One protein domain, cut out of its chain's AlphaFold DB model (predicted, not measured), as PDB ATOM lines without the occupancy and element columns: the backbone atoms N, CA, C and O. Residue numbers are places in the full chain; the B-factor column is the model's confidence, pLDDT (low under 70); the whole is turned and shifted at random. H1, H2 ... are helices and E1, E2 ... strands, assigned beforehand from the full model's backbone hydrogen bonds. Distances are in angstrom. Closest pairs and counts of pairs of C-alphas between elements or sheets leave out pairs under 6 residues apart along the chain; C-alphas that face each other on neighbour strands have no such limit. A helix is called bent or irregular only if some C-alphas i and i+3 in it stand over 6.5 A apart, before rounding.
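This is residues 4 to 144 of the 264 residues of the protein "Ubiquitin fusion degradation 1" of Nannochloropsis gaditana (strain CCMP526) (UniProt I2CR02). One six-stranded sheet curls round into a small, nearly closed barrel: E2, E4 and E3 face E1 and E5, E6 is the hinge, and the edge strands E2 and E5 come together. H4 caps one end, with H3 beyond it, while H1 and H2 graze the sheet towards the other end. The printed part has 141 residues with four named helices and six named strands in the order H1 E1 E2 H2 E3 H3 E4 E5 H4 E6; the sheet E2 E4 E3 E6 E1 E5 is mixed. The class is mixed, helices and strands, with under half of the residues in named elements. The whole is compact, with a radius of gyration of the C-alphas of 15.1 A and spans of 43 by 42 by 24 A.

Start in the sheet with E4, residues 106 to 115, 19.6 A long, from C-alpha 106 at (-14.640, -36.544, 9.931); it bends by 91 degrees at residue 112. Then find E2 at residues 51 to 55, E3 at 72 to 77 (16.7 A), E1 at 23 to 29 (18.7 A) and E5 at 119 to 122. E6, residues 137 to 143, runs 19.0 A to C-alpha 143 at (-8.456, -40.354, 18.601). H1 holds residues 4 to 12, 12.3 A from C-alpha 4 at (-25.713, -54.367, 19.120); H2 holds 57 to 64, H3 92 to 97 and H4 124 to 130.

Look first at E2 and E4, parallel, with N 52 and O 109 2.8 A apart. E4 and E3 are antiparallel, N 75 and O 106 at 2.8 A; so are E3 and E6, N 139 and O 76 at 2.8 A, and E6 and E1, N 140 and O 23 at 2.8 A. E1 and E5 are parallel, N 28 and O 120 at 2.9 A. Across the folded sheet, one sheet bent back into two facing leaves, the closest C-alphas of E2 and E5 are Ile 52 and Met 122, 4.7 A apart. H4 is on the sheet at a height over the sheet of 8.0 A, over none of its strands. H1 only grazes the sheet, the closest C-alphas of H1 and E1 being Asn 7 and Gly 23, 5.8 A; H2 only grazes it too, Ile 59 and Phe 113 being the closest C-alphas of H2 and E4, 6.9 A. H3 is not on the sheet but is near H4, with 7 pairs of C-alphas within 10 A. In H1, H2 and H4 every O i to N i+4 pair is within hydrogen-bond range; H3, only just irregular with C-alphas 93 and 96 7.0 A apart, has 0 of 2, and 2 of 3 O i to N i+3 pairs.

The C-alphas farthest apart are those of Leu 12 and His 96, 43.8 A. The printed part has no cut. The links E1 to E2 and E3 to H3 are long; the C-alphas of residues 30 to 50 lie 9 to 25 A from the mean of all C-alphas. Mean pLDDT of the printed part is 85.5; residues 14 to 15 and 79 to 93 are under 70.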
ATOM      1  N   GLU A   4     -25.755 -53.865  17.743       83.31
ATOM      2  CA  GLU A   4     -25.713 -54.367  19.120       83.31
ATOM      3  C   GLU A   4     -24.774 -55.556  19.290       83.31
ATOM      4  O   GLU A   4     -23.921 -55.518  20.175       83.31
ATOM      5  N   ASP A   5     -24.881 -56.567  18.426       80.56
ATOM      6  CA  ASP A   5     -24.032 -57.760  18.489       80.56
ATOM      7  C   ASP A   5     -22.555 -57.391  18.302       80.56
ATOM      8  O   ASP A   5     -21.699 -57.827  19.071       80.56
ATOM      9  N   HIS A   6     -22.258 -56.532  17.318       83.06
ATOM     10  CA  HIS A   6     -20.894 -56.072  17.037       83.06
ATOM     11  C   HIS A   6     -20.294 -55.336  18.234       83.06
ATOM     12  O   HIS A   6     -19.208 -55.676  18.705       83.06
ATOM     13  N   ASN A   7     -21.018 -54.358  18.778       83.25
ATOM     14  CA  ASN A   7     -20.547 -53.605  19.939       83.25
ATOM     15  C   ASN A   7     -20.487 -54.466  21.205       83.25
ATOM     16  O   ASN A   7     -19.631 -54.241  22.057       83.25
ATOM     17  N   GLY A   8     -21.385 -55.442  21.350       79.50
ATOM     18  CA  GLY A   8     -21.340 -56.435  22.420       79.50
ATOM     19  C   GLY A   8     -20.036 -57.227  22.386       79.50
ATOM     20  O   GLY A   8     -19.330 -57.281  23.392       79.50
ATOM     21  N   LEU A   9     -19.662 -57.747  21.214       78.81
ATOM     22  CA  LEU A   9     -18.400 -58.464  21.014       78.81
ATOM     23  C   LEU A   9     -17.182 -57.580  21.299       78.81
ATOM     24  O   LEU A   9     -16.293 -57.986  22.041       78.81
ATOM     25  N   LEU A  10     -17.168 -56.342  20.798       79.00
ATOM     26  CA  LEU A  10     -16.067 -55.407  21.054       79.00
ATOM     27  C   LEU A  10     -15.853 -55.101  22.539       79.00
ATOM     28  O   LEU A  10     -14.715 -54.896  22.970       79.00
ATOM     29  N   ARG A  11     -16.935 -55.037  23.324       78.38
ATOM     30  CA  ARG A  11     -16.854 -54.841  24.778       78.38
ATOM     31  C   ARG A  11     -16.296 -56.080  25.475       78.38
ATOM     32  O   ARG A  11     -15.488 -55.933  26.387       78.38
ATOM     33  N   LEU A  12     -16.676 -57.280  25.029       74.81
ATOM     34  CA  LEU A  12     -16.131 -58.542  25.550       74.81
ATOM     35  C   LEU A  12     -14.631 -58.689  25.260       74.81
ATOM     36  O   LEU A  12     -13.894 -59.204  26.095       74.81
ATOM     37  N   GLU A  13     -14.168 -58.187  24.117       75.75
ATOM     38  CA  GLU A  13     -12.747 -58.157  23.749       75.75
ATOM     39  C   GLU A  13     -11.944 -57.057  24.482       75.75
ATOM     40  O   GLU A  13     -10.750 -56.900  24.241       75.75
ATOM     41  N   GLY A  14     -12.574 -56.266  25.362       63.91
ATOM     42  CA  GLY A  14     -11.921 -55.195  26.134       63.91
ATOM     43  C   GLY A  14     -11.532 -53.954  25.318       63.91
ATOM     44  O   GLY A  14     -10.917 -53.023  25.848       63.91
ATOM     45  N   GLY A  15     -11.892 -53.924  24.032       61.25
ATOM     46  CA  GLY A  15     -11.543 -52.860  23.099       61.25
ATOM     47  C   GLY A  15     -12.492 -51.672  23.193       61.25
ATOM     48  O   GLY A  15     -12.060 -50.569  23.523       61.25
ATOM     49  N   GLY A  16     -13.783 -51.882  22.933       71.12
ATOM     50  CA  GLY A  16     -14.741 -50.779  22.772       71.12
ATOM     51  C   GLY A  16     -14.256 -49.710  21.776       71.12
ATOM     52  O   GLY A  16     -13.349 -49.942  20.983       71.12
ATOM     53  N   VAL A  17     -14.825 -48.502  21.839       74.19
ATOM     54  CA  VAL A  17     -14.431 -47.369  20.965       74.19
ATOM     55  C   VAL A  17     -13.052 -46.791  21.316       74.19
ATOM     56  O   VAL A  17     -12.454 -46.062  20.526       74.19
ATOM     57  N   PHE A  18     -12.537 -47.123  22.497       79.56
ATOM     58  CA  PHE A  18     -11.240 -46.674  23.007       79.56
ATOM     59  C   PHE A  18     -10.115 -47.704  22.794       79.56
ATOM     60  O   PHE A  18      -9.015 -47.523  23.321       79.56
ATOM     61  N   GLY A  19     -10.397 -48.795  22.080       74.31
ATOM     62  CA  GLY A  19      -9.447 -49.842  21.711       74.31
ATOM     63  C   GLY A  19      -8.979 -49.709  20.263       74.31
ATOM     64  O   GLY A  19      -9.148 -48.670  19.633       74.31
ATOM     65  N   GLU A  20      -8.388 -50.775  19.722       74.38
ATOM     66  CA  GLU A  20      -7.888 -50.786  18.335       74.38
ATOM     67  C   GLU A  20      -9.008 -50.861  17.287       74.38
ATOM     68  O   GLU A  20      -8.832 -50.423  16.150       74.38
ATOM     69  N   LYS A  21     -10.164 -51.419  17.658       80.62
ATOM     70  CA  LYS A  21     -11.308 -51.614  16.762       80.62
ATOM     71  C   LYS A  21     -12.316 -50.475  16.910       80.62
ATOM     72  O   LYS A  21     -12.576 -50.000  18.010       80.62
ATOM     73  N   ALA A  22     -12.930 -50.076  15.799       85.69
ATOM     74  CA  ALA A  22     -13.993 -49.077  15.807       85.69
ATOM     75  C   ALA A  22     -15.334 -49.691  16.246       85.69
ATOM     76  O   ALA A  22     -15.723 -50.763  15.773       85.69
ATOM     77  N   GLY A  23     -16.059 -48.988  17.119       89.88
ATOM     78  CA  GLY A  23     -17.446 -49.323  17.448       89.88
ATOM     79  C   GLY A  23     -18.396 -48.865  16.348       89.88
ATOM     80  O   GLY A  23     -18.104 -47.903  15.640       89.88
ATOM     81  N   HIS A  24     -19.536 -49.536  16.202       92.38
ATOM     82  CA  HIS A  24     -20.550 -49.185  15.207       92.38
ATOM     83  C   HIS A  24     -21.713 -48.437  15.854       92.38
ATOM     84  O   HIS A  24     -22.172 -48.809  16.928       92.38
ATOM     85  N   PHE A  25     -22.219 -47.390  15.209       93.50
ATOM     86  CA  PHE A  25     -23.305 -46.581  15.762       93.50
ATOM     87  C   PHE A  25     -24.322 -46.203  14.701       93.50
ATOM     88  O   PHE A  25     -23.970 -45.882  13.569       93.50
ATOM     89  N   ILE A  26     -25.589 -46.211  15.100       92.94
ATOM     90  CA  ILE A  26     -26.704 -45.729  14.300       92.94
ATOM     91  C   ILE A  26     -26.768 -44.209  14.446       92.94
ATOM     92  O   ILE A  26     -26.880 -43.678  15.555       92.94
ATOM     93  N   VAL A  27     -26.706 -43.499  13.324       93.75
ATOM     94  CA  VAL A  27     -26.683 -42.035  13.313       93.75
ATOM     95  C   VAL A  27     -28.090 -41.468  13.314       93.75
ATOM     96  O   VAL A  27     -28.929 -41.833  12.494       93.75
ATOM     97  N   MET A  28     -28.338 -40.507  14.196       94.38
ATOM     98  CA  MET A  28     -29.564 -39.719  14.229       94.38
ATOM     99  C   MET A  28     -29.237 -38.221  14.135       94.38
ATOM    100  O   MET A  28     -28.196 -37.783  14.628       94.38
ATOM    101  N   PRO A  29     -30.100 -37.404  13.509       92.75
ATOM    102  CA  PRO A  29     -29.887 -35.965  13.464       92.75
ATOM    103  C   PRO A  29     -30.123 -35.350  14.845       92.75
ATOM    104  O   PRO A  29     -31.086 -35.697  15.536       92.75
ATOM    105  N   MET A  30     -29.285 -34.389  15.232       91.81
ATOM    106  CA  MET A  30     -29.636 -33.486  16.326       91.81
ATOM    107  C   MET A  30     -30.865 -32.649  15.950       91.81
ATOM    108  O   MET A  30     -31.069 -32.279  14.795       91.81
ATOM    109  N   THR A  31     -31.686 -32.343  16.948       87.88
ATOM    110  CA  THR A  31     -32.881 -31.502  16.845       87.88
ATOM    111  C   THR A  31     -32.867 -30.488  17.986       87.88
ATOM    112  O   THR A  31     -32.089 -30.632  18.932       87.88
ATOM    113  N   GLU A  32     -33.745 -29.489  17.926       84.50
ATOM    114  CA  GLU A  32     -33.903 -28.477  18.983       84.50
ATOM    115  C   GLU A  32     -34.278 -29.083  20.346       84.50
ATOM    116  O   GLU A  32     -34.028 -28.477  21.378       84.50
ATOM    117  N   LEU A  33     -34.790 -30.321  20.380       87.81
ATOM    118  CA  LEU A  33     -35.062 -31.043  21.628       87.81
ATOM    119  C   LEU A  33     -33.802 -31.304  22.464       87.81
ATOM    120  O   LEU A  33     -33.900 -31.525  23.669       87.81
ATOM    121  N   PHE A  34     -32.623 -31.313  21.835       88.56
ATOM    122  CA  PHE A  34     -31.348 -31.471  22.535       88.56
ATOM    123  C   PHE A  34     -30.719 -30.140  22.929       88.56
ATOM    124  O   PHE A  34     -29.674 -30.156  23.585       88.56
ATOM    125  N   ASP A  35     -31.328 -29.017  22.536       90.06
ATOM    126  CA  ASP A  35     -30.774 -27.701  22.795       90.06
ATOM    127  C   ASP A  35     -30.622 -27.491  24.310       90.06
ATOM    128  O   ASP A  35     -31.569 -27.718  25.073       90.06
ATOM    129  N   PRO A  36     -29.421 -27.120  24.786       91.31
ATOM    130  CA  PRO A  36     -29.215 -26.815  26.193       91.31
ATOM    131  C   PRO A  36     -30.153 -25.700  26.671       91.31
ATOM    132  O   PRO A  36     -30.617 -24.911  25.856       91.31
ATOM    133  N   PRO A  37     -30.390 -25.543  27.982       91.50
ATOM    134  CA  PRO A  37     -31.151 -24.406  28.492       91.50
ATOM    135  C   PRO A  37     -30.445 -23.066  28.222       91.50
ATOM    136  O   PRO A  37     -29.218 -23.006  28.081       91.50
ATOM    137  N   LEU A  38     -31.227 -21.980  28.224       90.31
ATOM    138  CA  LEU A  38     -30.723 -20.605  28.155       90.31
ATOM    139  C   LEU A  38     -29.614 -20.377  29.196       90.31
ATOM    140  O   LEU A  38     -29.760 -20.738  30.362       90.31
ATOM    141  N   GLY A  39     -28.506 -19.772  28.763       87.31
ATOM    142  CA  GLY A  39     -27.315 -19.543  29.591       87.31
ATOM    143  C   GLY A  39     -26.224 -20.606  29.441       87.31
ATOM    144  O   GLY A  39     -25.075 -20.343  29.787       87.31
ATOM    145  N   SER A  40     -26.532 -21.771  28.861       90.44
ATOM    146  CA  SER A  40     -25.497 -22.709  28.422       90.44
ATOM    147  C   SER A  40     -24.728 -22.151  27.226       90.44
ATOM    148  O   SER A  40     -25.313 -21.574  26.309       90.44
ATOM    149  N   ILE A  41     -23.416 -22.394  27.199       87.06
ATOM    150  CA  ILE A  41     -22.520 -21.954  26.121       87.06
ATOM    151  C   ILE A  41     -22.996 -22.470  24.755       87.06
ATOM    152  O   ILE A  41     -22.876 -21.763  23.761       87.06
ATOM    153  N   LEU A  42     -23.560 -23.681  24.700       90.81
ATOM    154  CA  LEU A  42     -23.989 -24.320  23.451       90.81
ATOM    155  C   LEU A  42     -25.465 -24.078  23.089       90.81
ATOM    156  O   LEU A  42     -25.919 -24.602  22.071       90.81
ATOM    157  N   HIS A  43     -26.208 -23.292  23.877       92.44
ATOM    158  CA  HIS A  43     -27.607 -22.966  23.584       92.44
ATOM    159  C   HIS A  43     -27.746 -22.286  22.212       92.44
ATOM    160  O   HIS A  43     -27.074 -21.291  21.928       92.44
ATOM    161  N   GLY A  44     -28.589 -22.836  21.338       92.38
ATOM    162  CA  GLY A  44     -28.779 -22.397  19.956       92.38
ATOM    163  C   GLY A  44     -27.569 -22.619  19.039       92.38
ATOM    164  O   GLY A  44     -27.558 -22.130  17.905       92.38
ATOM    165  N   LYS A  45     -26.531 -23.322  19.509       93.81
ATOM    166  CA  LYS A  45     -25.250 -23.499  18.805       93.81
ATOM    167  C   LYS A  45     -24.927 -24.951  18.463       93.81
ATOM    168  O   LYS A  45     -23.976 -25.169  17.723       93.81
ATOM    169  N   LEU A  46     -25.729 -25.932  18.893       93.12
ATOM    170  CA  LEU A  46     -25.474 -27.352  18.598       93.12
ATOM    171  C   LEU A  46     -25.290 -27.631  17.096       93.12
ATOM    172  O   LEU A  46     -24.280 -28.209  16.710       93.12
ATOM    173  N   GLN A  47     -26.186 -27.135  16.235       93.44
ATOM    174  CA  GLN A  47     -26.074 -27.300  14.771       93.44
ATOM    175  C   GLN A  47     -24.901 -26.525  14.135       93.44
ATOM    176  O   GLN A  47     -24.598 -26.708  12.958       93.44
ATOM    177  N   TYR A  48     -24.237 -25.661  14.903       95.12
ATOM    178  CA  TYR A  48     -23.108 -24.822  14.495       95.12
ATOM    179  C   TYR A  48     -21.848 -25.165  15.300       95.12
ATOM    180  O   TYR A  48     -21.081 -24.281  15.673       95.12
ATOM    181  N   SER A  49     -21.674 -26.447  15.612       95.69
ATOM    182  CA  SER A  49     -20.578 -26.985  16.417       95.69
ATOM    183  C   SER A  49     -20.159 -28.362  15.891       95.69
ATOM    184  O   SER A  49     -20.860 -28.933  15.058       95.69
ATOM    185  N   ASP A  50     -19.058 -28.929  16.385       96.81
ATOM    186  CA  ASP A  50     -18.633 -30.319  16.120       96.81
ATOM    187  C   ASP A  50     -19.077 -31.302  17.216       96.81
ATOM    188  O   ASP A  50     -18.507 -32.386  17.376       96.81
ATOM    189  N   LYS A  51     -20.071 -30.898  18.011       95.88
ATOM    190  CA  LYS A  51     -20.442 -31.564  19.252       95.88
ATOM    191  C   LYS A  51     -21.476 -32.656  18.997       95.88
ATOM    192  O   LYS A  51     -22.579 -32.382  18.533       95.88
ATOM    193  N   ILE A  52     -21.131 -33.896  19.331       96.69
ATOM    194  CA  ILE A  52     -21.997 -35.072  19.185       96.69
ATOM    195  C   ILE A  52     -22.474 -35.580  20.539       96.69
ATOM    196  O   ILE A  52     -21.770 -35.488  21.542       96.69
ATOM    197  N   MET A  53     -23.667 -36.160  20.565       95.88
ATOM    198  CA  MET A  53     -24.191 -36.820  21.753       95.88
ATOM    199  C   MET A  53     -23.891 -38.314  21.689       95.88
ATOM    200  O   MET A  53     -24.192 -38.968  20.687       95.88
ATOM    201  N   LEU A  54     -23.318 -38.833  22.770       95.75
ATOM    202  CA  LEU A  54     -22.871 -40.215  22.900       95.75
ATOM    203  C   LEU A  54     -23.742 -40.994  23.896       95.75
ATOM    204  O   LEU A  54     -24.488 -40.386  24.671       95.75
ATOM    205  N   PRO A  55     -23.680 -42.334  23.890       94.94
ATOM    206  CA  PRO A  55     -24.312 -43.151  24.919       94.94
ATOM    207  C   PRO A  55     -23.712 -42.975  26.314       94.94
ATOM    208  O   PRO A  55     -22.526 -42.673  26.458       94.94
ATOM    209  N   LYS A  56     -24.508 -43.254  27.355       91.62
ATOM    210  CA  LYS A  56     -24.052 -43.209  28.757       91.62
ATOM    211  C   LYS A  56     -22.889 -44.148  29.033       91.62
ATOM    212  O   LYS A  56     -22.044 -43.798  29.848       91.62
ATOM    213  N   SER A  57     -22.804 -45.298  28.362       88.38
ATOM    214  CA  SER A  57     -21.680 -46.229  28.523       88.38
ATOM    215  C   SER A  57     -20.303 -45.563  28.361       88.38
ATOM    216  O   SER A  57     -19.375 -45.891  29.102       88.38
ATOM    217  N   PHE A  58     -20.188 -44.546  27.500       89.94
ATOM    218  CA  PHE A  58     -18.925 -43.850  27.247       89.94
ATOM    219  C   PHE A  58     -18.375 -43.112  28.464       89.94
ATOM    220  O   PHE A  58     -17.157 -43.067  28.623       89.94
ATOM    221  N   ILE A  59     -19.225 -42.544  29.330       88.50
ATOM    222  CA  ILE A  59     -18.725 -41.803  30.496       88.50
ATOM    223  C   ILE A  59     -17.945 -42.735  31.428       88.50
ATOM    224  O   ILE A  59     -16.901 -42.360  31.953       88.50
ATOM    225  N   TYR A  60     -18.402 -43.979  31.576       88.12
ATOM    226  CA  TYR A  60     -17.735 -44.974  32.406       88.12
ATOM    227  C   TYR A  60     -16.406 -45.417  31.797       88.12
ATOM    228  O   TYR A  60     -15.429 -45.581  32.525       88.12
ATOM    229  N   GLU A  61     -16.337 -45.554  30.471       86.31
ATOM    230  CA  GLU A  61     -15.094 -45.895  29.774       86.31
ATOM    231  C   GLU A  61     -14.055 -44.772  29.884       86.31
ATOM    232  O   GLU A  61     -12.896 -45.029  30.212       86.31
ATOM    233  N   VAL A  62     -14.476 -43.523  29.680       87.81
ATOM    234  CA  VAL A  62     -13.626 -42.335  29.830       87.81
ATOM    235  C   VAL A  62     -13.087 -42.209  31.256       87.81
ATOM    236  O   VAL A  62     -11.880 -42.037  31.440       87.81
ATOM    237  N   LEU A  63     -13.962 -42.330  32.264       87.25
ATOM    238  CA  LEU A  63     -13.577 -42.238  33.674       87.25
ATOM    239  C   LEU A  63     -12.665 -43.400  34.086       87.25
ATOM    240  O   LEU A  63     -11.645 -43.179  34.740       87.25
ATOM    241  N   GLY A  64     -12.981 -44.626  33.661       87.75
ATOM    242  CA  GLY A  64     -12.169 -45.810  33.946       87.75
ATOM    243  C   GLY A  64     -10.766 -45.733  33.338       87.75
ATOM    244  O   GLY A  64      -9.798 -46.174  33.955       87.75
ATOM    245  N   ARG A  65     -10.636 -45.115  32.158       88.50
ATOM    246  CA  ARG A  65      -9.357 -44.910  31.458       88.50
ATOM    247  C   ARG A  65      -8.622 -43.627  31.865       88.50
ATOM    248  O   ARG A  65      -7.512 -43.414  31.384       88.50
ATOM    249  N   LYS A  66      -9.205 -42.790  32.736       89.25
ATOM    250  CA  LYS A  66      -8.651 -41.488  33.168       89.25
ATOM    251  C   LYS A  66      -8.289 -40.580  31.985       89.25
ATOM    252  O   LYS A  66      -7.194 -40.023  31.916       89.25
ATOM    253  N   LEU A  67      -9.185 -40.492  31.002       89.38
ATOM    254  CA  LEU A  67      -8.972 -39.660  29.821       89.38
ATOM    255  C   LEU A  67      -9.398 -38.218  30.099       89.38
ATOM    256  O   LEU A  67     -10.570 -37.955  30.356       89.38
ATOM    257  N   GLU A  68      -8.469 -37.280  29.951       88.62
ATOM    258  CA  GLU A  68      -8.765 -35.851  30.061       88.62
ATOM    259  C   GLU A  68      -9.447 -35.308  28.793       88.62
ATOM    260  O   GLU A  68      -9.092 -35.725  27.679       88.62
ATOM    261  N   PRO A  69     -10.431 -34.399  28.930       89.56
ATOM    262  CA  PRO A  69     -11.024 -33.705  27.795       89.56
ATOM    263  C   PRO A  69     -10.021 -32.726  27.140       89.56
ATOM    264  O   PRO A  69      -9.038 -32.333  27.767       89.56
ATOM    265  N   PRO A  70     -10.268 -32.277  25.893       91.69
ATOM    266  CA  PRO A  70     -11.386 -32.658  25.027       91.69
ATOM    267  C   PRO A  70     -11.215 -34.049  24.402       91.69
ATOM    268  O   PRO A  70     -10.151 -34.405  23.892       91.69
ATOM    269  N   TRP A  71     -12.299 -34.831  24.400       94.00
ATOM    270  CA  TRP A  71     -12.345 -36.141  23.748       94.00
ATOM    271  C   TRP A  71     -12.760 -35.977  22.292       94.00
ATOM    272  O   TRP A  71     -13.789 -35.352  22.012       94.00
ATOM    273  N   HIS A  72     -11.962 -36.545  21.392       95.81
ATOM    274  CA  HIS A  72     -12.206 -36.510  19.957       95.81
ATOM    275  C   HIS A  72     -12.459 -37.910  19.428       95.81
ATOM    276  O   HIS A  72     -11.856 -38.889  19.879       95.81
ATOM    277  N   PHE A  73     -13.335 -37.978  18.439       96.81
ATOM    278  CA  PHE A  73     -13.710 -39.212  17.781       96.81
ATOM    279  C   PHE A  73     -13.607 -39.019  16.279       96.81
ATOM    280  O   PHE A  73     -14.099 -38.021  15.751       96.81
ATOM    281  N   GLU A  74     -12.970 -39.966  15.603       97.06
ATOM    282  CA  GLU A  74     -13.078 -40.076  14.155       97.06
ATOM    283  C   GLU A  74     -14.315 -40.907  13.821       97.06
ATOM    284  O   GLU A  74     -14.560 -41.943  14.444       97.06
ATOM    285  N   ILE A  75     -15.081 -40.437  12.842       96.69
ATOM    286  CA  ILE A  75     -16.311 -41.046  12.354       96.69
ATOM    287  C   ILE A  75     -16.157 -41.322  10.864       96.69
ATOM    288  O   ILE A  75     -15.893 -40.403  10.082       96.69
ATOM    289  N   THR A  76     -16.386 -42.570  10.470       94.25
ATOM    290  CA  THR A  76     -16.339 -43.029   9.080       94.25
ATOM    291  C   THR A  76     -17.658 -43.706   8.690       94.25
ATOM    292  O   THR A  76     -18.226 -44.454   9.491       94.25
ATOM    293  N   PRO A  77     -18.199 -43.461   7.482       91.25
ATOM    294  CA  PRO A  77     -19.357 -44.195   6.988       91.25
ATOM    295  C   PRO A  77     -19.008 -45.674   6.828       91.25
ATOM    296  O   PRO A  77     -17.896 -46.006   6.418       91.25
ATOM    297  N   LEU A  78     -19.955 -46.563   7.130       87.38
ATOM    298  CA  LEU A  78     -19.803 -47.990   6.856       87.38
ATOM    299  C   LEU A  78     -20.535 -48.321   5.542       87.38
ATOM    300  O   LEU A  78     -21.765 -48.384   5.505       87.38
ATOM    301  N   ASP A  79     -19.760 -48.469   4.460       65.44
ATOM    302  CA  ASP A  79     -20.231 -48.462   3.062       65.44
ATOM    303  C   ASP A  79     -21.242 -49.574   2.702       65.44
ATOM    304  O   ASP A  79     -22.080 -49.373   1.821       65.44
ATOM    305  N   ASP A  80     -21.263 -50.705   3.417       54.12
ATOM    306  CA  ASP A  80     -22.119 -51.864   3.086       54.12
ATOM    307  C   ASP A  80     -23.630 -51.654   3.329       54.12
ATOM    308  O   ASP A  80     -24.445 -52.523   3.016       54.12
ATOM    309  N   LEU A  81     -24.040 -50.496   3.855       52.16
ATOM    310  CA  LEU A  81     -25.452 -50.112   4.024       52.16
ATOM    311  C   LEU A  81     -25.844 -48.880   3.184       52.16
ATOM    312  O   LEU A  81     -26.982 -48.400   3.252       52.16
ATOM    313  N   TYR A  82     -24.924 -48.375   2.357       48.28
ATOM    314  CA  TYR A  82     -25.115 -47.182   1.543       48.28
ATOM    315  C   TYR A  82     -25.793 -47.509   0.206       48.28
ATOM    316  O   TYR A  82     -25.161 -47.747  -0.822       48.28
ATOM    317  N   THR A  83     -27.125 -47.471   0.169       46.81
ATOM    318  CA  THR A  83     -27.854 -47.411  -1.108       46.81
ATOM    319  C   THR A  83     -27.604 -46.033  -1.724       46.81
ATOM    320  O   THR A  83     -28.192 -45.054  -1.265       46.81
ATOM    321  N   GLY A  84     -26.720 -45.945  -2.723       46.03
ATOM    322  CA  GLY A  84     -26.184 -44.718  -3.339       46.03
ATOM    323  C   GLY A  84     -27.161 -43.752  -4.030       46.03
ATOM    324  O   GLY A  84     -26.771 -43.055  -4.966       46.03
ATOM    325  N   ALA A  85     -28.410 -43.658  -3.583       50.53
ATOM    326  CA  ALA A  85     -29.300 -42.569  -3.946       50.53
ATOM    327  C   ALA A  85     -29.010 -41.339  -3.059       50.53
ATOM    328  O   ALA A  85     -28.941 -41.470  -1.833       50.53
ATOM    329  N   PRO A  86     -28.863 -40.127  -3.630       51.22
ATOM    330  CA  PRO A  86     -28.819 -38.908  -2.834       51.22
ATOM    331  C   PRO A  86     -30.087 -38.819  -1.980       51.22
ATOM    332  O   PRO A  86     -31.201 -38.946  -2.483       51.22
ATOM    333  N   SER A  87     -29.904 -38.637  -0.675       49.75
ATOM    334  CA  SER A  87     -31.010 -38.649   0.274       49.75
ATOM    335  C   SER A  87     -32.012 -37.516   0.014       49.75
ATOM    336  O   SER A  87     -31.593 -36.357  -0.048       49.75
ATOM    337  N   PRO A  88     -33.325 -37.804  -0.034       51.72
ATOM    338  CA  PRO A  88     -34.371 -36.784   0.012       51.72
ATOM    339  C   PRO A  88     -34.515 -36.134   1.402       51.72
ATOM    340  O   PRO A  88     -35.242 -35.158   1.537       51.72
ATOM    341  N   PHE A  89     -33.830 -36.646   2.437       53.03
ATOM    342  CA  PHE A  89     -33.869 -36.086   3.797       53.03
ATOM    343  C   PHE A  89     -33.007 -34.831   3.965       53.03
ATOM    344  O   PHE A  89     -33.084 -34.151   4.985       53.03
ATOM    345  N   LEU A  90     -32.165 -34.510   2.984       58.75
ATOM    346  CA  LEU A  90     -31.429 -33.261   3.019       58.75
ATOM    347  C   LEU A  90     -32.455 -32.128   3.001       58.75
ATOM    348  O   LEU A  90     -33.093 -31.908   1.969       58.75
ATOM    349  N   ALA A  91     -32.646 -31.453   4.141       61.69
ATOM    350  CA  ALA A  91     -33.543 -30.310   4.204       61.69
ATOM    351  C   ALA A  91     -33.185 -29.396   3.020       61.69
ATOM    352  O   ALA A  91     -31.995 -29.145   2.806       61.69
ATOM    353  N   PRO A  92     -34.149 -28.936   2.205       66.94
ATOM    354  CA  PRO A  92     -33.835 -28.146   1.015       66.94
ATOM    355  C   PRO A  92     -32.933 -26.938   1.319       66.94
ATOM    356  O   PRO A  92     -32.079 -26.579   0.509       66.94
ATOM    357  N   SER A  93     -33.054 -26.384   2.530       68.69
ATOM    358  CA  SER A  93     -32.203 -25.326   3.088       68.69
ATOM    359  C   SER A  93     -30.721 -25.695   3.226       68.69
ATOM    360  O   SER A  93     -29.878 -24.814   3.295       68.69
ATOM    361  N   LEU A  94     -30.370 -26.977   3.247       76.44
ATOM    362  CA  LEU A  94     -29.003 -27.465   3.413       76.44
ATOM    363  C   LEU A  94     -28.350 -27.891   2.097       76.44
ATOM    364  O   LEU A  94     -27.127 -28.030   2.021       76.44
ATOM    365  N   ALA A  95     -29.141 -28.082   1.038       77.94
ATOM    366  CA  ALA A  95     -28.654 -28.610  -0.235       77.94
ATOM    367  C   ALA A  95     -27.574 -27.734  -0.875       77.94
ATOM    368  O   ALA A  95     -26.661 -28.251  -1.522       77.94
ATOM    369  N   HIS A  96     -27.638 -26.423  -0.652       81.12
ATOM    370  CA  HIS A  96     -26.667 -25.479  -1.191       81.12
ATOM    371  C   HIS A  96     -25.325 -25.470  -0.443       81.12
ATOM    372  O   HIS A  96     -24.330 -25.010  -1.003       81.12
ATOM    373  N   TRP A  97     -25.271 -26.005   0.782       81.88
ATOM    374  CA  TRP A  97     -24.028 -26.177   1.542       81.88
ATOM    375  C   TRP A  97     -23.273 -27.450   1.178       81.88
ATOM    376  O   TRP A  97     -22.090 -27.588   1.488       81.88
ATOM    377  N   ARG A  98     -23.939 -28.384   0.495       81.50
ATOM    378  CA  ARG A  98     -23.383 -29.694   0.179       81.50
ATOM    379  C   ARG A  98     -22.169 -29.583  -0.746       81.50
ATOM    380  O   ARG A  98     -22.240 -29.012  -1.839       81.50
ATOM    381  N   ARG A  99     -21.059 -30.214  -0.355       82.75
ATOM    382  CA  ARG A  99     -19.888 -30.367  -1.229       82.75
ATOM    383  C   ARG A  99     -20.133 -31.404  -2.324       82.75
ATOM    384  O   ARG A  99     -20.922 -32.336  -2.178       82.75
ATOM    385  N   ARG A 100     -19.408 -31.254  -3.440       80.75
ATOM    386  CA  ARG A 100     -19.458 -32.212  -4.558       80.75
ATOM    387  C   ARG A 100     -18.959 -33.594  -4.154       80.75
ATOM    388  O   ARG A 100     -19.585 -34.575  -4.534       80.75
ATOM    389  N   HIS A 101     -17.889 -33.668  -3.373       83.44
ATOM    390  CA  HIS A 101     -17.304 -34.922  -2.904       83.44
ATOM    391  C   HIS A 101     -17.484 -35.027  -1.385       83.44
ATOM    392  O   HIS A 101     -17.275 -34.015  -0.712       83.44
ATOM    393  N   PRO A 102     -17.933 -36.186  -0.868       85.81
ATOM    394  CA  PRO A 102     -17.980 -36.420   0.568       85.81
ATOM    395  C   PRO A 102     -16.564 -36.550   1.119       85.81
ATOM    396  O   PRO A 102     -15.645 -36.923   0.385       85.81
ATOM    397  N   VAL A 103     -16.409 -36.281   2.409       90.38
ATOM    398  CA  VAL A 103     -15.213 -36.723   3.130       90.38
ATOM    399  C   VAL A 103     -15.376 -38.194   3.506       90.38
ATOM    400  O   VAL A 103     -16.491 -38.659   3.736       90.38
ATOM    401  N   GLN A 104     -14.270 -38.934   3.531       91.31
ATOM    402  CA  GLN A 104     -14.269 -40.349   3.923       91.31
ATOM    403  C   GLN A 104     -14.339 -40.520   5.443       91.31
ATOM    404  O   GLN A 104     -14.875 -41.506   5.933       91.31
ATOM    405  N   ALA A 105     -13.818 -39.539   6.175       94.94
ATOM    406  CA  ALA A 105     -13.842 -39.469   7.624       94.94
ATOM    407  C   ALA A 105     -14.076 -38.018   8.056       94.94
ATOM    408  O   ALA A 105     -13.701 -37.083   7.343       94.94
ATOM    409  N   LEU A 106     -14.662 -37.827   9.233       96.44
ATOM    410  CA  LEU A 106     -14.640 -36.544   9.931       96.44
ATOM    411  C   LEU A 106     -14.366 -36.737  11.413       96.44
ATOM    412  O   LEU A 106     -14.482 -37.842  11.938       96.44
ATOM    413  N   HIS A 107     -14.043 -35.637  12.078       97.94
ATOM    414  CA  HIS A 107     -13.760 -35.617  13.500       97.94
ATOM    415  C   HIS A 107     -14.793 -34.799  14.255       97.94
ATOM    416  O   HIS A 107     -15.325 -33.811  13.743       97.94
ATOM    417  N   ALA A 108     -15.076 -35.247  15.468       97.56
ATOM    418  CA  ALA A 108     -16.097 -34.689  16.330       97.56
ATOM    419  C   ALA A 108     -15.649 -34.706  17.786       97.56
ATOM    420  O   ALA A 108     -14.794 -35.512  18.168       97.56
ATOM    421  N   SER A 109     -16.286 -33.887  18.616       96.69
ATOM    422  CA  SER A 109     -16.091 -33.914  20.063       96.69
ATOM    423  C   SER A 109     -17.388 -34.195  20.805       96.69
ATOM    424  O   SER A 109     -18.480 -33.979  20.290       96.69
ATOM    425  N   ASN A 110     -17.283 -34.704  22.028       95.12
ATOM    426  CA  ASN A 110     -18.458 -34.999  22.836       95.12
ATOM    427  C   ASN A 110     -19.159 -33.703  23.301       95.12
ATOM    428  O   ASN A 110     -18.513 -32.749  23.741       95.12
ATOM    429  N   PHE A 111     -20.487 -33.710  23.231       93.62
ATOM    430  CA  PHE A 111     -21.367 -32.757  23.899       93.62
ATOM    431  C   PHE A 111     -21.825 -33.283  25.265       93.62
ATOM    432  O   PHE A 111     -21.657 -32.624  26.287       93.62
ATOM    433  N   ASP A 112     -22.484 -34.442  25.238       91.94
ATOM    434  CA  ASP A 112     -23.230 -35.019  26.348       91.94
ATOM    435  C   ASP A 112     -23.397 -36.529  26.116       91.94
ATOM    436  O   ASP A 112     -23.229 -37.027  24.999       91.94
ATOM    437  N   PHE A 113     -23.787 -37.253  27.157       93.94
ATOM    438  CA  PHE A 113     -23.904 -38.707  27.191       93.94
ATOM    439  C   PHE A 113     -25.360 -39.197  27.247       93.94
ATOM    440  O   PHE A 113     -25.651 -40.257  27.792       93.94
ATOM    441  N   ARG A 114     -26.321 -38.414  26.742       92.62
ATOM    442  CA  ARG A 114     -27.761 -38.731  26.820       92.62
ATOM    443  C   ARG A 114     -28.296 -39.586  25.665       92.62
ATOM    444  O   ARG A 114     -29.494 -39.869  25.652       92.62
ATOM    445  N   ALA A 115     -27.466 -40.005  24.710       94.12
ATOM    446  CA  ALA A 115     -27.946 -40.859  23.627       94.12
ATOM    447  C   ALA A 115     -28.305 -42.267  24.158       94.12
ATOM    448  O   ALA A 115     -27.673 -42.750  25.102       94.12
ATOM    449  N   PRO A 116     -29.302 -42.954  23.574       94.62
ATOM    450  CA  PRO A 116     -29.499 -44.379  23.808       94.62
ATOM    451  C   PRO A 116     -28.281 -45.187  23.345       94.62
ATOM    452  O   PRO A 116     -27.560 -44.775  22.435       94.62
ATOM    453  N   GLU A 117     -28.065 -46.358  23.942       91.06
ATOM    454  CA  GLU A 117     -26.968 -47.247  23.548       91.06
ATOM    455  C   GLU A 117     -27.011 -47.580  22.054       91.06
ATOM    456  O   GLU A 117     -28.074 -47.830  21.494       91.06
ATOM    457  N   ASN A 118     -25.834 -47.597  21.421       91.62
ATOM    458  CA  ASN A 118     -25.640 -47.826  19.982       91.62
ATOM    459  C   ASN A 118     -26.165 -46.717  19.053       91.62
ATOM    460  O   ASN A 118     -26.046 -46.853  17.834       91.62
ATOM    461  N   TYR A 119     -26.676 -45.609  19.593       94.50
ATOM    462  CA  TYR A 119     -27.035 -44.420  18.822       94.50
ATOM    463  C   TYR A 119     -26.061 -43.280  19.097       94.50
ATOM    464  O   TYR A 119     -25.612 -43.085  20.225       94.50
ATOM    465  N   ILE A 120     -25.790 -42.479  18.070       96.75
ATOM    466  CA  ILE A 120     -25.154 -41.170  18.225       96.75
ATOM    467  C   ILE A 120     -26.010 -40.103  17.559       96.75
ATOM    468  O   ILE A 120     -26.649 -40.352  16.533       96.75
ATOM    469  N   PHE A 121     -26.010 -38.904  18.136       96.69
ATOM    470  CA  PHE A 121     -26.679 -37.750  17.543       96.69
ATOM    471  C   PHE A 121     -25.640 -36.732  17.131       96.69
ATOM    472  O   PHE A 121     -24.794 -36.358  17.943       96.69
ATOM    473  N   MET A 122     -25.711 -36.276  15.886       95.69
ATOM    474  CA  MET A 122     -24.760 -35.305  15.361       95.69
ATOM    475  C   MET A 122     -25.456 -34.162  14.616       95.69
ATOM    476  O   MET A 122     -26.572 -34.341  14.113       95.69
ATOM    477  N   PRO A 123     -24.800 -32.997  14.542       95.50
ATOM    478  CA  PRO A 123     -25.196 -31.898  13.683       95.50
ATOM    479  C   PRO A 123     -25.440 -32.331  12.238       95.50
ATOM    480  O   PRO A 123     -24.737 -33.173  11.670       95.50
ATOM    481  N   ASP A 124     -26.424 -31.699  11.617       92.50
ATOM    482  CA  ASP A 124     -26.793 -31.931  10.224       92.50
ATOM    483  C   ASP A 124     -25.605 -31.749   9.260       92.50
ATOM    484  O   ASP A 124     -25.423 -32.560   8.357       92.50
ATOM    485  N   TRP A 125     -24.736 -30.757   9.470       93.44
ATOM    486  CA  TRP A 125     -23.596 -30.468   8.596       93.44
ATOM    487  C   TRP A 125     -22.566 -31.603   8.578       93.44
ATOM    488  O   TRP A 125     -21.912 -31.831   7.554       93.44
ATOM    489  N   MET A 126     -22.458 -32.360   9.671       95.19
ATOM    490  CA  MET A 126     -21.598 -33.540   9.749       95.19
ATOM    491  C   MET A 126     -22.190 -34.674   8.915       95.19
ATOM    492  O   MET A 126     -21.498 -35.251   8.074       95.19
ATOM    493  N   MET A 127     -23.501 -34.910   9.050       92.56
ATOM    494  CA  MET A 127     -24.219 -35.864   8.200       92.56
ATOM    495  C   MET A 127     -24.107 -35.480   6.720       92.56
ATOM    496  O   MET A 127     -23.852 -36.341   5.884       92.56
ATOM    497  N   LEU A 128     -24.212 -34.189   6.382       90.25
ATOM    498  CA  LEU A 128     -24.011 -33.687   5.017       90.25
ATOM    499  C   LEU A 128     -22.606 -33.982   4.486       90.25
ATOM    500  O   LEU A 128     -22.463 -34.382   3.330       90.25
ATOM    501  N   SER A 129     -21.582 -33.766   5.317       92.19
ATOM    502  CA  SER A 129     -20.176 -33.946   4.941       92.19
ATOM    503  C   SER A 129     -19.859 -35.407   4.615       92.19
ATOM    504  O   SER A 129     -19.145 -35.676   3.648       92.19
ATOM    505  N   LEU A 130     -20.462 -36.335   5.364       91.56
ATOM    506  CA  LEU A 130     -20.348 -37.786   5.175       91.56
ATOM    507  C   LEU A 130     -21.421 -38.386   4.246       91.56
ATOM    508  O   LEU A 130     -21.386 -39.574   3.950       91.56
ATOM    509  N   ARG A 131     -22.384 -37.578   3.781       88.00
ATOM    510  CA  ARG A 131     -23.590 -38.004   3.038       88.00
ATOM    511  C   ARG A 131     -24.462 -39.037   3.761       88.00
ATOM    512  O   ARG A 131     -25.119 -39.842   3.104       88.00
ATOM    513  N   LEU A 132     -24.514 -38.970   5.082       87.38
ATOM    514  CA  LEU A 132     -25.318 -39.860   5.912       87.38
ATOM    515  C   LEU A 132     -26.796 -39.473   5.913       87.38
ATOM    516  O   LEU A 132     -27.177 -38.306   5.771       87.38
ATOM    517  N   ARG A 133     -27.633 -40.476   6.151       85.94
ATOM    518  CA  ARG A 133     -29.062 -40.375   6.437       85.94
ATOM    519  C   ARG A 133     -29.324 -40.768   7.885       85.94
ATOM    520  O   ARG A 133     -28.531 -41.502   8.478       85.94
ATOM    521  N   PRO A 134     -30.453 -40.331   8.464       88.75
ATOM    522  CA  PRO A 134     -30.910 -40.904   9.715       88.75
ATOM    523  C   PRO A 134     -30.980 -42.425   9.586       88.75
ATOM    524  O   PRO A 134     -31.527 -42.938   8.609       88.75
ATOM    525  N   ARG A 135     -30.470 -43.114  10.603       89.75
ATOM    526  CA  ARG A 135     -30.345 -44.569  10.718       89.75
ATOM    527  C   ARG A 135     -29.258 -45.229   9.870       89.75
ATOM    528  O   ARG A 135     -29.131 -46.447   9.945       89.75
ATOM    529  N   ASP A 136     -28.462 -44.467   9.119       89.44
ATOM    530  CA  ASP A 136     -27.229 -45.022   8.554       89.44
ATOM    531  C   ASP A 136     -26.252 -45.366   9.694       89.44
ATOM    532  O   ASP A 136     -26.325 -44.812  10.798       89.44
ATOM    533  N   VAL A 137     -25.347 -46.308   9.428       91.31
ATOM    534  CA  VAL A 137     -24.370 -46.796  10.405       91.31
ATOM    535  C   VAL A 137     -23.001 -46.203  10.108       91.31
ATOM    536  O   VAL A 137     -22.569 -46.140   8.957       91.31
ATOM    537  N   VAL A 138     -22.311 -45.793  11.164       93.50
ATOM    538  CA  VAL A 138     -20.929 -45.317  11.101       93.50
ATOM    539  C   VAL A 138     -20.040 -46.146  12.007       93.50
ATOM    540  O   VAL A 138     -20.488 -46.655  13.036       93.50
ATOM    541  N   ALA A 139     -18.770 -46.237  11.639       93.25
ATOM    542  CA  ALA A 139     -17.718 -46.653  12.543       93.25
ATOM    543  C   ALA A 139     -17.174 -45.422  13.282       93.25
ATOM    544  O   ALA A 139     -17.021 -44.346  12.703       93.25
ATOM    545  N   MET A 140     -16.913 -45.572  14.579       95.00
ATOM    546  CA  MET A 140     -16.389 -44.510  15.431       95.00
ATOM    547  C   MET A 140     -15.236 -45.026  16.288       95.00
ATOM    548  O   MET A 140     -15.339 -46.090  16.908       95.00
ATOM    549  N   ARG A 141     -14.153 -44.249  16.348       93.31
ATOM    550  CA  ARG A 141     -12.961 -44.534  17.162       93.31
ATOM    551  C   ARG A 141     -12.517 -43.308  17.945       93.31
ATOM    552  O   ARG A 141     -12.572 -42.194  17.429       93.31
ATOM    553  N   PHE A 142     -12.051 -43.508  19.172       94.00
ATOM    554  CA  PHE A 142     -11.379 -42.456  19.928       94.00
ATOM    555  C   PHE A 142     -10.035 -42.117  19.277       94.00
ATOM    556  O   PHE A 142      -9.268 -43.010  18.914       94.00
ATOM    557  N   VAL A 143      -9.727 -40.826  19.160       94.56
ATOM    558  CA  VAL A 143      -8.456 -40.354  18.601       94.56
ATOM    559  C   VAL A 143      -7.873 -39.213  19.425       94.56
ATOM    560  O   VAL A 143      -8.583 -38.426  20.049       94.56
ATOM    561  N   ARG A 144      -6.543 -39.097  19.400       93.75
ATOM    562  CA  ARG A 144      -5.830 -37.922  19.908       93.75
ATOM    563  C   ARG A 144      -5.390 -37.080  18.722       93.75
ATOM    564  O   ARG A 144      -4.477 -37.465  17.998       93.75
TER     565      ARG A 144